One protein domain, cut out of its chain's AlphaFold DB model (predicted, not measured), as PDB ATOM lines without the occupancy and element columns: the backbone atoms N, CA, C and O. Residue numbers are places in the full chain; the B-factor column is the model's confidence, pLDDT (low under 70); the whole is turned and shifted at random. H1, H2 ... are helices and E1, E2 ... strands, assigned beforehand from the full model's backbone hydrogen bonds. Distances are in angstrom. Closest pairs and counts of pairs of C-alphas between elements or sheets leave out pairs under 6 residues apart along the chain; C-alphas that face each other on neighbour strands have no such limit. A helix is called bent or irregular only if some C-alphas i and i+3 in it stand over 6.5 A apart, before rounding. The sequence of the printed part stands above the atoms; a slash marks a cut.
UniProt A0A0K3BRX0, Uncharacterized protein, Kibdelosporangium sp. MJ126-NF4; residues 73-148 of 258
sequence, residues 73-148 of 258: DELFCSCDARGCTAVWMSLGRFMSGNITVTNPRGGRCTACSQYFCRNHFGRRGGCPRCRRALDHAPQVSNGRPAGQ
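What this domain is: This is residues 73 to 148 of the 258 residues of an uncharacterized protein of Kibdelosporangium sp. MJ126-NF4 (UniProt A0A0K3BRX0). Little regular structure is here: two small antiparallel strand hairpins, E3 with E4 and E1 with E2, form the core amid loops, with short helices H1 and H2 farthest from the middle. Residues 134 to 135 of the long unnamed stretch 125 to 148 pair antiparallel with 108 to 109 of E3. The 76 printed residues hold E1, E2, H1, E3, E4, H2 in order, class mixed, only 24 in named elements. The whole is compact, radius of gyration of the C-alphas 11.5 A, spanning 34 by 33 by 21 A.

How they stand to each other: Look first at E3, residues 106 to 109, and E4, residues 115 to 117: N 107 and O 116 are 2.9 A apart. In E1, residues 76 to 78, and E2, residues 87 to 89, N 77 and O 88 are 2.8 A apart. The closest C-alphas of E1 and E4, Ser 78 and Tyr 115, are 6.7 A apart. H2, residues 118 to 124, is irregular, C-alphas 120 and 123 being 9.3 A apart; 1 of 3 O i to N i+4 pairs and 0 of 4 O i to N i+3 pairs are within hydrogen-bond range. H1, residues 91 to 94, is apart from H2.

Where its parts are: Find C-alpha 106 at (97.048, 143.600, 56.443); E3 runs 10.2 A from there. H2, 9.9 A long, ends at C-alpha 124, (104.399, 135.818, 49.398).

The domain as a whole: The printed part has no cut; the link H1 to E3 is long. pLDDT is under 70 at residues 94 to 98 and 123 to 124.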
ATOM      1  N   ASP A  73      88.741 152.187  68.417       93.75
ATOM      2  CA  ASP A  73      89.974 151.394  68.409       93.75
ATOM      3  C   ASP A  73      89.724 149.927  68.038       93.75
ATOM      4  O   ASP A  73      90.497 149.355  67.269       93.75
ATOM      5  N   GLU A  74      88.602 149.347  68.476       91.94
ATOM      6  CA  GLU A  74      88.201 147.972  68.156       91.94
ATOM      7  C   GLU A  74      87.887 147.729  66.669       91.94
ATOM      8  O   GLU A  74      87.888 146.582  66.216       91.94
ATOM      9  N   LEU A  75      87.646 148.776  65.876       91.88
ATOM     10  CA  LEU A  75      87.386 148.662  64.435       91.88
ATOM     11  C   LEU A  75      88.672 148.453  63.622       91.88
ATOM     12  O   LEU A  75      88.629 147.995  62.473       91.88
ATOM     13  N   PHE A  76      89.823 148.789  64.206       93.56
ATOM     14  CA  PHE A  76      91.120 148.745  63.544       93.56
ATOM     15  C   PHE A  76      91.927 147.537  63.975       93.56
ATOM     16  O   PHE A  76      91.961 147.193  65.143       93.56
ATOM     17  N   CYS A  77      92.669 146.961  63.042       94.38
ATOM     18  CA  CYS A  77      93.724 146.018  63.344       94.38
ATOM     19  C   CYS A  77      95.069 146.739  63.459       94.38
ATOM     20  O   CYS A  77      95.345 147.694  62.721       94.38
ATOM     21  N   SER A  78      95.940 146.211  64.310       95.75
ATOM     22  CA  SER A  78      97.340 146.612  64.430       95.75
ATOM     23  C   SER A  78      98.280 145.453  64.106       95.75
ATOM     24  O   SER A  78      97.945 144.280  64.259       95.75
ATOM     25  N   CYS A  79      99.459 145.776  63.582       96.19
ATOM     26  CA  CYS A  79     100.458 144.771  63.243       96.19
ATOM     27  C   CYS A  79     101.192 144.273  64.497       96.19
ATOM     28  O   CYS A  79     101.846 145.059  65.171       96.19
ATOM     29  N   ASP A  80     101.215 142.958  64.726       96.25
ATOM     30  CA  ASP A  80     101.890 142.336  65.880       96.25
ATOM     31  C   ASP A  80     103.423 142.265  65.739       96.25
ATOM     32  O   ASP A  80     104.134 141.778  66.622       96.25
ATOM     33  N   ALA A  81     103.969 142.693  64.600       94.88
ATOM     34  CA  ALA A  81     105.413 142.742  64.403       94.88
ATOM     35  C   ALA A  81     106.047 143.803  65.316       94.88
ATOM     36  O   ALA A  81     105.632 144.962  65.323       94.88
ATOM     37  N   ARG A  82     107.091 143.415  66.058       94.31
ATOM     38  CA  ARG A  82     107.776 144.285  67.024       94.31
ATOM     39  C   ARG A  82     108.231 145.597  66.373       94.31
ATOM     40  O   ARG A  82     108.964 145.574  65.390       94.31
ATOM     41  N   GLY A  83     107.831 146.724  66.966       92.50
ATOM     42  CA  GLY A  83     108.178 148.070  66.495       92.50
ATOM     43  C   GLY A  83     107.363 148.559  65.293       92.50
ATOM     44  O   GLY A  83     107.608 149.655  64.800       92.50
ATOM     45  N   CYS A  84     106.394 147.777  64.806       94.12
ATOM     46  CA  CYS A  84     105.503 148.218  63.744       94.12
ATOM     47  C   CYS A  84     104.339 149.034  64.312       94.12
ATOM     48  O   CYS A  84     103.623 148.573  65.191       94.12
ATOM     49  N   THR A  85     104.106 150.213  63.743       92.50
ATOM     50  CA  THR A  85     102.980 151.097  64.089       92.50
ATOM     51  C   THR A  85     101.861 151.058  63.046       92.50
ATOM     52  O   THR A  85     100.957 151.890  63.056       92.50
ATOM     53  N   ALA A  86     101.920 150.113  62.101       93.38
ATOM     54  CA  ALA A  86     100.935 150.023  61.033       93.38
ATOM     55  C   ALA A  86      99.571 149.596  61.584       93.38
ATOM     56  O   ALA A  86      99.444 148.526  62.187       93.38
ATOM     57  N   VAL A  87      98.560 150.409  61.285       93.25
ATOM     58  CA  VAL A  87      97.155 150.176  61.621       93.25
ATOM     59  C   VAL A  87      96.296 150.236  60.360       93.25
ATOM     60  O   VAL A  87      96.602 150.971  59.415       93.25
ATOM     61  N   TRP A  88      95.231 149.443  60.304       91.88
ATOM     62  CA  TRP A  88      94.264 149.471  59.204       91.88
ATOM     63  C   TRP A  88      92.882 149.071  59.706       91.88
ATOM     64  O   TRP A  88      92.766 148.271  60.622       91.88
ATOM     65  N   MET A  89      91.824 149.605  59.104       89.50
ATOM     66  CA  MET A  89      90.463 149.201  59.452       89.50
ATOM     67  C   MET A  89      90.198 147.764  58.993       89.50
ATOM     68  O   MET A  89      90.599 147.383  57.884       89.50
ATOM     69  N   SER A  90      89.506 146.973  59.812       85.69
ATOM     70  CA  SER A  90      89.069 145.655  59.372       85.69
ATOM     71  C   SER A  90      87.870 145.749  58.422       85.69
ATOM     72  O   SER A  90      86.758 146.069  58.832       85.69
ATOM     73  N   LEU A  91      88.080 145.397  57.149       79.00
ATOM     74  CA  LEU A  91      87.005 145.344  56.148       79.00
ATOM     75  C   LEU A  91      85.999 144.213  56.400       79.00
ATOM     76  O   LEU A  91      84.869 144.303  55.930       79.00
ATOM     77  N   GLY A  92      86.397 143.169  57.137       75.50
ATOM     78  CA  GLY A  92      85.520 142.041  57.450       75.50
ATOM     79  C   GLY A  92      84.319 142.463  58.293       75.50
ATOM     80  O   GLY A  92      83.205 142.047  58.003       75.50
ATOM     81  N   ARG A  93      84.536 143.364  59.263       70.56
ATOM     82  CA  ARG A  93      83.467 143.937  60.096       70.56
ATOM     83  C   ARG A  93      82.494 144.816  59.312       70.56
ATOM     84  O   ARG A  93      81.350 144.946  59.711       70.56
ATOM     85  N   PHE A  94      82.961 145.449  58.238       69.56
ATOM     86  CA  PHE A  94      82.151 146.373  57.448       69.56
ATOM     87  C   PHE A  94      81.269 145.651  56.424       69.56
ATOM     88  O   PHE A  94      80.111 146.022  56.260       69.56
ATOM     89  N   MET A  95      81.790 144.644  55.712       69.81
ATOM     90  CA  MET A  95      81.004 143.965  54.676       69.81
ATOM     91  C   MET A  95      80.647 142.543  55.099       69.81
ATOM     92  O   MET A  95      81.486 141.642  55.123       69.81
ATOM     93  N   SER A  96      79.364 142.327  55.375       61.00
ATOM     94  CA  SER A  96      78.787 140.998  55.528       61.00
ATOM     95  C   SER A  96      78.839 140.260  54.181       61.00
ATOM     96  O   SER A  96      78.053 140.553  53.279       61.00
ATOM     97  N   GLY A  97      79.773 139.321  54.008       62.50
ATOM     98  CA  GLY A  97      79.840 138.474  52.812       62.50
ATOM     99  C   GLY A  97      81.237 137.967  52.448       62.50
ATOM    100  O   GLY A  97      82.227 138.237  53.125       62.50
ATOM    101  N   ASN A  98      81.317 137.222  51.342       63.28
ATOM    102  CA  ASN A  98      82.583 136.765  50.768       63.28
ATOM    103  C   ASN A  98      83.268 137.922  50.031       63.28
ATOM    104  O   ASN A  98      83.005 138.170  48.855       63.28
ATOM    105  N   ILE A  99      84.144 138.640  50.732       70.50
ATOM    106  CA  ILE A  99      84.931 139.737  50.166       70.50
ATOM    107  C   ILE A  99      86.234 139.191  49.591       70.50
ATOM    108  O   ILE A  99      87.015 138.546  50.291       70.50
ATOM    109  N   THR A 100      86.535 139.558  48.348       72.69
ATOM    110  CA  THR A 100      87.877 139.379  47.786       72.69
ATOM    111  C   THR A 100      88.653 140.687  47.904       72.69
ATOM    112  O   THR A 100      88.386 141.647  47.184       72.69
ATOM    113  N   VAL A 101      89.640 140.733  48.802       75.00
ATOM    114  CA  VAL A 101      90.544 141.885  48.944       75.00
ATOM    115  C   VAL A 101      91.744 141.704  48.016       75.00
ATOM    116  O   VAL A 101      92.627 140.891  48.275       75.00
ATOM    117  N   THR A 102      91.798 142.480  46.935       71.75
ATOM    118  CA  THR A 102      92.864 142.386  45.919       71.75
ATOM    119  C   THR A 102      94.148 143.127  46.304       71.75
ATOM    120  O   THR A 102      95.219 142.815  45.785       71.75
ATOM    121  N   ASN A 103      94.075 144.085  47.234       78.25
ATOM    122  CA  ASN A 103      95.224 144.846  47.730       78.25
ATOM    123  C   ASN A 103      95.176 144.999  49.263       78.25
ATOM    124  O   ASN A 103      94.848 146.076  49.772       78.25
ATOM    125  N   PRO A 104      95.464 143.926  50.017       82.69
ATOM    126  CA  PRO A 104      95.328 143.943  51.464       82.69
ATOM    127  C   PRO A 104      96.367 144.844  52.128       82.69
ATOM    128  O   PRO A 104      97.570 144.723  51.885       82.69
ATOM    129  N   ARG A 105      95.905 145.721  53.029       89.69
ATOM    130  CA  ARG A 105      96.784 146.486  53.933       89.69
ATOM    131  C   ARG A 105      97.357 145.614  55.052       89.69
ATOM    132  O   ARG A 105      98.461 145.879  55.528       89.69
ATOM    133  N   GLY A 106      96.648 144.549  55.416       93.19
ATOM    134  CA  GLY A 106      97.048 143.600  56.443       93.19
ATOM    135  C   GLY A 106      96.292 142.273  56.351       93.19
ATOM    136  O   GLY A 106      95.534 142.043  55.408       93.19
ATOM    137  N   GLY A 107      96.516 141.387  57.313       93.31
ATOM    138  CA  GLY A 107      95.757 140.149  57.446       93.31
ATOM    139  C   GLY A 107      96.037 139.415  58.752       93.31
ATOM    140  O   GLY A 107      97.078 139.618  59.379       93.31
ATOM    141  N   ARG A 108      95.100 138.555  59.153       94.88
ATOM    142  CA  ARG A 108      95.169 137.718  60.351       94.88
ATOM    143  C   ARG A 108      95.582 136.302  59.980       94.88
ATOM    144  O   ARG A 108      94.997 135.675  59.106       94.88
ATOM    145  N   CYS A 109      96.553 135.738  60.679       94.94
ATOM    146  CA  CYS A 109      96.846 134.320  60.573       94.94
ATOM    147  C   CYS A 109      95.873 133.527  61.444       94.94
ATOM    148  O   CYS A 109      95.928 133.619  62.665       94.94
ATOM    149  N   THR A 110      95.028 132.690  60.848       92.81
ATOM    150  CA  THR A 110      94.060 131.864  61.595       92.81
ATOM    151  C   THR A 110      94.722 130.809  62.486       92.81
ATOM    152  O   THR A 110      94.119 130.344  63.446       92.81
ATOM    153  N   ALA A 111      95.978 130.447  62.209       94.81
ATOM    154  CA  ALA A 111      96.702 129.427  62.959       94.81
ATOM    155  C   ALA A 111      97.369 129.936  64.239       94.81
ATOM    156  O   ALA A 111      97.385 129.223  65.234       94.81
ATOM    157  N   CYS A 112      97.952 131.138  64.208       95.12
ATOM    158  CA  CYS A 112      98.587 131.742  65.384       95.12
ATOM    159  C   CYS A 112      97.812 132.939  65.944       95.12
ATOM    160  O   CYS A 112      98.264 133.543  66.909       95.12
ATOM    161  N   SER A 113      96.672 133.288  65.341       94.75
ATOM    162  CA  SER A 113      95.827 134.444  65.666       94.75
ATOM    163  C   SER A 113      96.521 135.810  65.620       94.75
ATOM    164  O   SER A 113      95.957 136.778  66.114       94.75
ATOM    165  N   GLN A 114      97.696 135.906  64.990       95.81
ATOM    166  CA  GLN A 114      98.448 137.160  64.872       95.81
ATOM    167  C   GLN A 114      98.099 137.943  63.606       95.81
ATOM    168  O   GLN A 114      97.785 137.350  62.569       95.81
ATOM    169  N   TYR A 115      98.228 139.261  63.674       95.88
ATOM    170  CA  TYR A 115      97.941 140.216  62.614       95.88
ATOM    171  C   TYR A 115      99.237 140.782  62.044       95.88
ATOM    172  O   TYR A 115     100.142 141.196  62.766       95.88
ATOM    173  N   PHE A 116      99.332 140.827  60.717       95.75
ATOM    174  CA  PHE A 116     100.507 141.335  60.020       95.75
ATOM    175  C   PHE A 116     100.092 142.319  58.936       95.75
ATOM    176  O   PHE A 116      99.214 142.025  58.124       95.75
ATOM    177  N   CYS A 117     100.749 143.478  58.889       95.00
ATOM    178  CA  CYS A 117     100.591 144.406  57.777       95.00
ATOM    179  C   CYS A 117     101.300 143.877  56.520       95.00
ATOM    180  O   CYS A 117     102.177 143.007  56.585       95.00
ATOM    181  N   ARG A 118     100.962 144.455  55.366       92.88
ATOM    182  CA  ARG A 118     101.539 144.100  54.059       92.88
ATOM    183  C   ARG A 118     103.067 144.119  54.031       92.88
ATOM    184  O   ARG A 118     103.672 143.300  53.340       92.88
ATOM    185  N   ASN A 119     103.694 145.007  54.798       92.88
ATOM    186  CA  ASN A 119     105.153 145.090  54.865       92.88
ATOM    187  C   ASN A 119     105.779 143.863  55.548       92.88
ATOM    188  O   ASN A 119     106.895 143.491  55.201       92.88
ATOM    189  N   HIS A 120     105.062 143.201  56.463       93.88
ATOM    190  CA  HIS A 120     105.589 142.076  57.243       93.88
ATOM    191  C   HIS A 120     105.282 140.698  56.654       93.88
ATOM    192  O   HIS A 120     106.080 139.781  56.838       93.88
ATOM    193  N   PHE A 121     104.175 140.524  55.926       90.12
ATOM    194  CA  PHE A 121     103.927 139.270  55.194       90.12
ATOM    195  C   PHE A 121     104.443 139.300  53.742       90.12
ATOM    196  O   PHE A 121     104.635 138.253  53.116       90.12
ATOM    197  N   GLY A 122     104.717 140.493  53.205       79.62
ATOM    198  CA  GLY A 122     105.347 140.699  51.902       79.62
ATOM    199  C   GLY A 122     104.538 140.171  50.711       79.62
ATOM    200  O   GLY A 122     103.346 139.890  50.792       79.62
ATOM    201  N   ARG A 123     105.202 140.009  49.557       68.88
ATOM    202  CA  ARG A 123     104.560 139.530  48.313       68.88
ATOM    203  C   ARG A 123     104.146 138.053  48.348       68.88
ATOM    204  O   ARG A 123     103.357 137.636  47.512       68.88
ATOM    205  N   ARG A 124     104.690 137.259  49.281       67.06
ATOM    206  CA  ARG A 124     104.399 135.818  49.398       67.06
ATOM    207  C   ARG A 124     103.047 135.530  50.068       67.06
ATOM    208  O   ARG A 124     102.613 134.387  50.028       67.06
ATOM    209  N   GLY A 125     102.404 136.531  50.684       76.75
ATOM    210  CA  GLY A 125     101.037 136.435  51.227       76.75
ATOM    211  C   GLY A 125     100.862 135.551  52.472       76.75
ATOM    212  O   GLY A 125      99.739 135.360  52.931       76.75
ATOM    213  N   GLY A 126     101.944 134.994  53.025       89.00
ATOM    214  CA  GLY A 126     101.897 134.056  54.150       89.00
ATOM    215  C   GLY A 126     102.314 134.675  55.481       89.00
ATOM    216  O   GLY A 126     103.091 135.625  55.536       89.00
ATOM    217  N   CYS A 127     101.845 134.085  56.578       93.44
ATOM    218  CA  CYS A 127     102.234 134.451  57.933       93.44
ATOM    219  C   CYS A 127     103.762 134.343  58.117       93.44
ATOM    220  O   CYS A 127     104.315 133.257  57.917       93.44
ATOM    221  N   PRO A 128     104.460 135.397  58.574       92.25
ATOM    222  CA  PRO A 128     105.911 135.356  58.757       92.25
ATOM    223  C   PRO A 128     106.356 134.356  59.837       92.25
ATOM    224  O   PRO A 128     107.486 133.878  59.799       92.25
ATOM    225  N   ARG A 129     105.467 133.988  60.772       92.69
ATOM    226  CA  ARG A 129     105.760 133.048  61.863       92.69
ATOM    227  C   ARG A 129     105.565 131.583  61.475       92.69
ATOM    228  O   ARG A 129     106.440 130.765  61.728       92.69
ATOM    229  N   CYS A 130     104.416 131.238  60.890       94.19
ATOM    230  CA  CYS A 130     104.043 129.841  60.615       94.19
ATOM    231  C   CYS A 130     103.852 129.510  59.128       94.19
ATOM    232  O   CYS A 130     103.508 128.380  58.794       94.19
ATOM    233  N   ARG A 131     104.058 130.484  58.230       93.19
ATOM    234  CA  ARG A 131     103.966 130.374  56.760       93.19
ATOM    235  C   ARG A 131     102.586 130.026  56.186       93.19
ATOM    236  O   ARG A 131     102.455 129.959  54.970       93.19
ATOM    237  N   ARG A 132     101.553 129.843  57.016       93.81
ATOM    238  CA  ARG A 132     100.165 129.630  56.564       93.81
ATOM    239  C   ARG A 132      99.568 130.898  55.950       93.81
ATOM    240  O   ARG A 132     100.033 131.998  56.241       93.81
ATOM    241  N   ALA A 133      98.534 130.729  55.128       91.88
ATOM    242  CA  ALA A 133      97.803 131.837  54.519       91.88
ATOM    243  C   ALA A 133      97.221 132.794  55.574       91.88
ATOM    244  O   ALA A 133      96.929 132.396  56.708       91.88
ATOM    245  N   LEU A 134      97.081 134.059  55.187       91.44
ATOM    246  CA  LEU A 134      96.446 135.094  55.993       91.44
ATOM    247  C   LEU A 134      95.010 135.322  55.518       91.44
ATOM    248  O   LEU A 134      94.737 135.343  54.323       91.44
ATOM    249  N   ASP A 135      94.114 135.538  56.471       90.88
ATOM    250  CA  ASP A 135      92.810 136.134  56.237       90.88
ATOM    251  C   ASP A 135      92.985 137.649  56.071       90.88
ATOM    252  O   ASP A 135      93.346 138.363  57.009       90.88
ATOM    253  N   HIS A 136      92.778 138.132  54.852       88.25
ATOM    254  CA  HIS A 136      92.978 139.526  54.469       88.25
ATOM    255  C   HIS A 136      91.789 140.448  54.784       88.25
ATOM    256  O   HIS A 136      91.913 141.663  54.626       88.25
ATOM    257  N   ALA A 137      90.665 139.897  55.249       85.00
ATOM    258  CA  ALA A 137      89.482 140.642  55.671       85.00
ATOM    259  C   ALA A 137      88.972 140.095  57.016       85.00
ATOM    260  O   ALA A 137      87.858 139.573  57.095       85.00
ATOM    261  N   PRO A 138      89.783 140.190  58.086       84.19
ATOM    262  CA  PRO A 138      89.513 139.452  59.306       84.19
ATOM    263  C   PRO A 138      88.240 139.939  59.998       84.19
ATOM    264  O   PRO A 138      88.147 141.083  60.416       84.19
ATOM    265  N   GLN A 139      87.263 139.056  60.183       83.25
ATOM    266  CA  GLN A 139      86.002 139.386  60.873       83.25
ATOM    267  C   GLN A 139      86.220 139.867  62.318       83.25
ATOM    268  O   GLN A 139      85.466 140.674  62.849       83.25
ATOM    269  N   VAL A 140      87.296 139.389  62.940       86.00
ATOM    270  CA  VAL A 140      87.738 139.819  64.266       86.00
ATOM    271  C   VAL A 140      88.879 140.813  64.099       86.00
ATOM    272  O   VAL A 140      89.743 140.638  63.243       86.00
ATOM    273  N   SER A 141      88.880 141.841  64.935       89.19
ATOM    274  CA  SER A 141      89.929 142.849  65.028       89.19
ATOM    275  C   SER A 141      90.733 142.635  66.316       89.19
ATOM    276  O   SER A 141      90.165 142.174  67.306       89.19
ATOM    277  N   ASN A 142      92.036 142.936  66.315       93.56
ATOM    278  CA  ASN A 142      92.852 142.994  67.540       93.56
ATOM    279  C   ASN A 142      92.933 144.397  68.156       93.56
ATOM    280  O   ASN A 142      93.675 144.586  69.117       93.56
ATOM    281  N   GLY A 143      92.196 145.362  67.615       92.56
ATOM    282  CA  GLY A 143      92.294 146.746  68.039       92.56
ATOM    283  C   GLY A 143      93.568 147.427  67.534       92.56
ATOM    284  O   GLY A 143      94.533 146.793  67.077       92.56
ATOM    285  N   ARG A 144      93.586 148.752  67.639       93.56
ATOM    286  CA  ARG A 144      94.814 149.548  67.539       93.56
ATOM    287  C   ARG A 144      95.238 150.072  68.912       93.56
ATOM    288  O   ARG A 144      94.390 150.218  69.786       93.56
ATOM    289  N   PRO A 145      96.528 150.400  69.098       90.25
ATOM    290  CA  PRO A 145      96.945 151.212  70.231       90.25
ATOM    291  C   PRO A 145      96.184 152.540  70.240       90.25
ATOM    292  O   PRO A 145      96.069 153.184  69.192       90.25
ATOM    293  N   ALA A 146      95.699 152.939  71.414       86.81
ATOM    294  CA  ALA A 146      94.994 154.199  71.589       86.81
ATOM    295  C   ALA A 146      95.915 155.369  71.211       86.81
ATOM    296  O   ALA A 146      96.995 155.537  71.778       86.81
ATOM    297  N   GLY A 147      95.492 156.162  70.223       84.25
ATOM    298  CA  GLY A 147      96.188 157.393  69.825       84.25
ATOM    299  C   GLY A 147      95.802 158.604  70.677       84.25
ATOM    300  O   GLY A 147      96.487 159.621  70.643       84.25
ATOM    301  N   GLN A 148      94.713 158.477  71.435       93.31
ATOM    302  CA  GLN A 148      94.133 159.502  72.295       93.31
ATOM    303  C   GLN A 148      93.958 158.938  73.705       93.31
ATOM    304  O   GLN A 148      93.882 157.723  73.899       93.31
TER     305      GLN A 148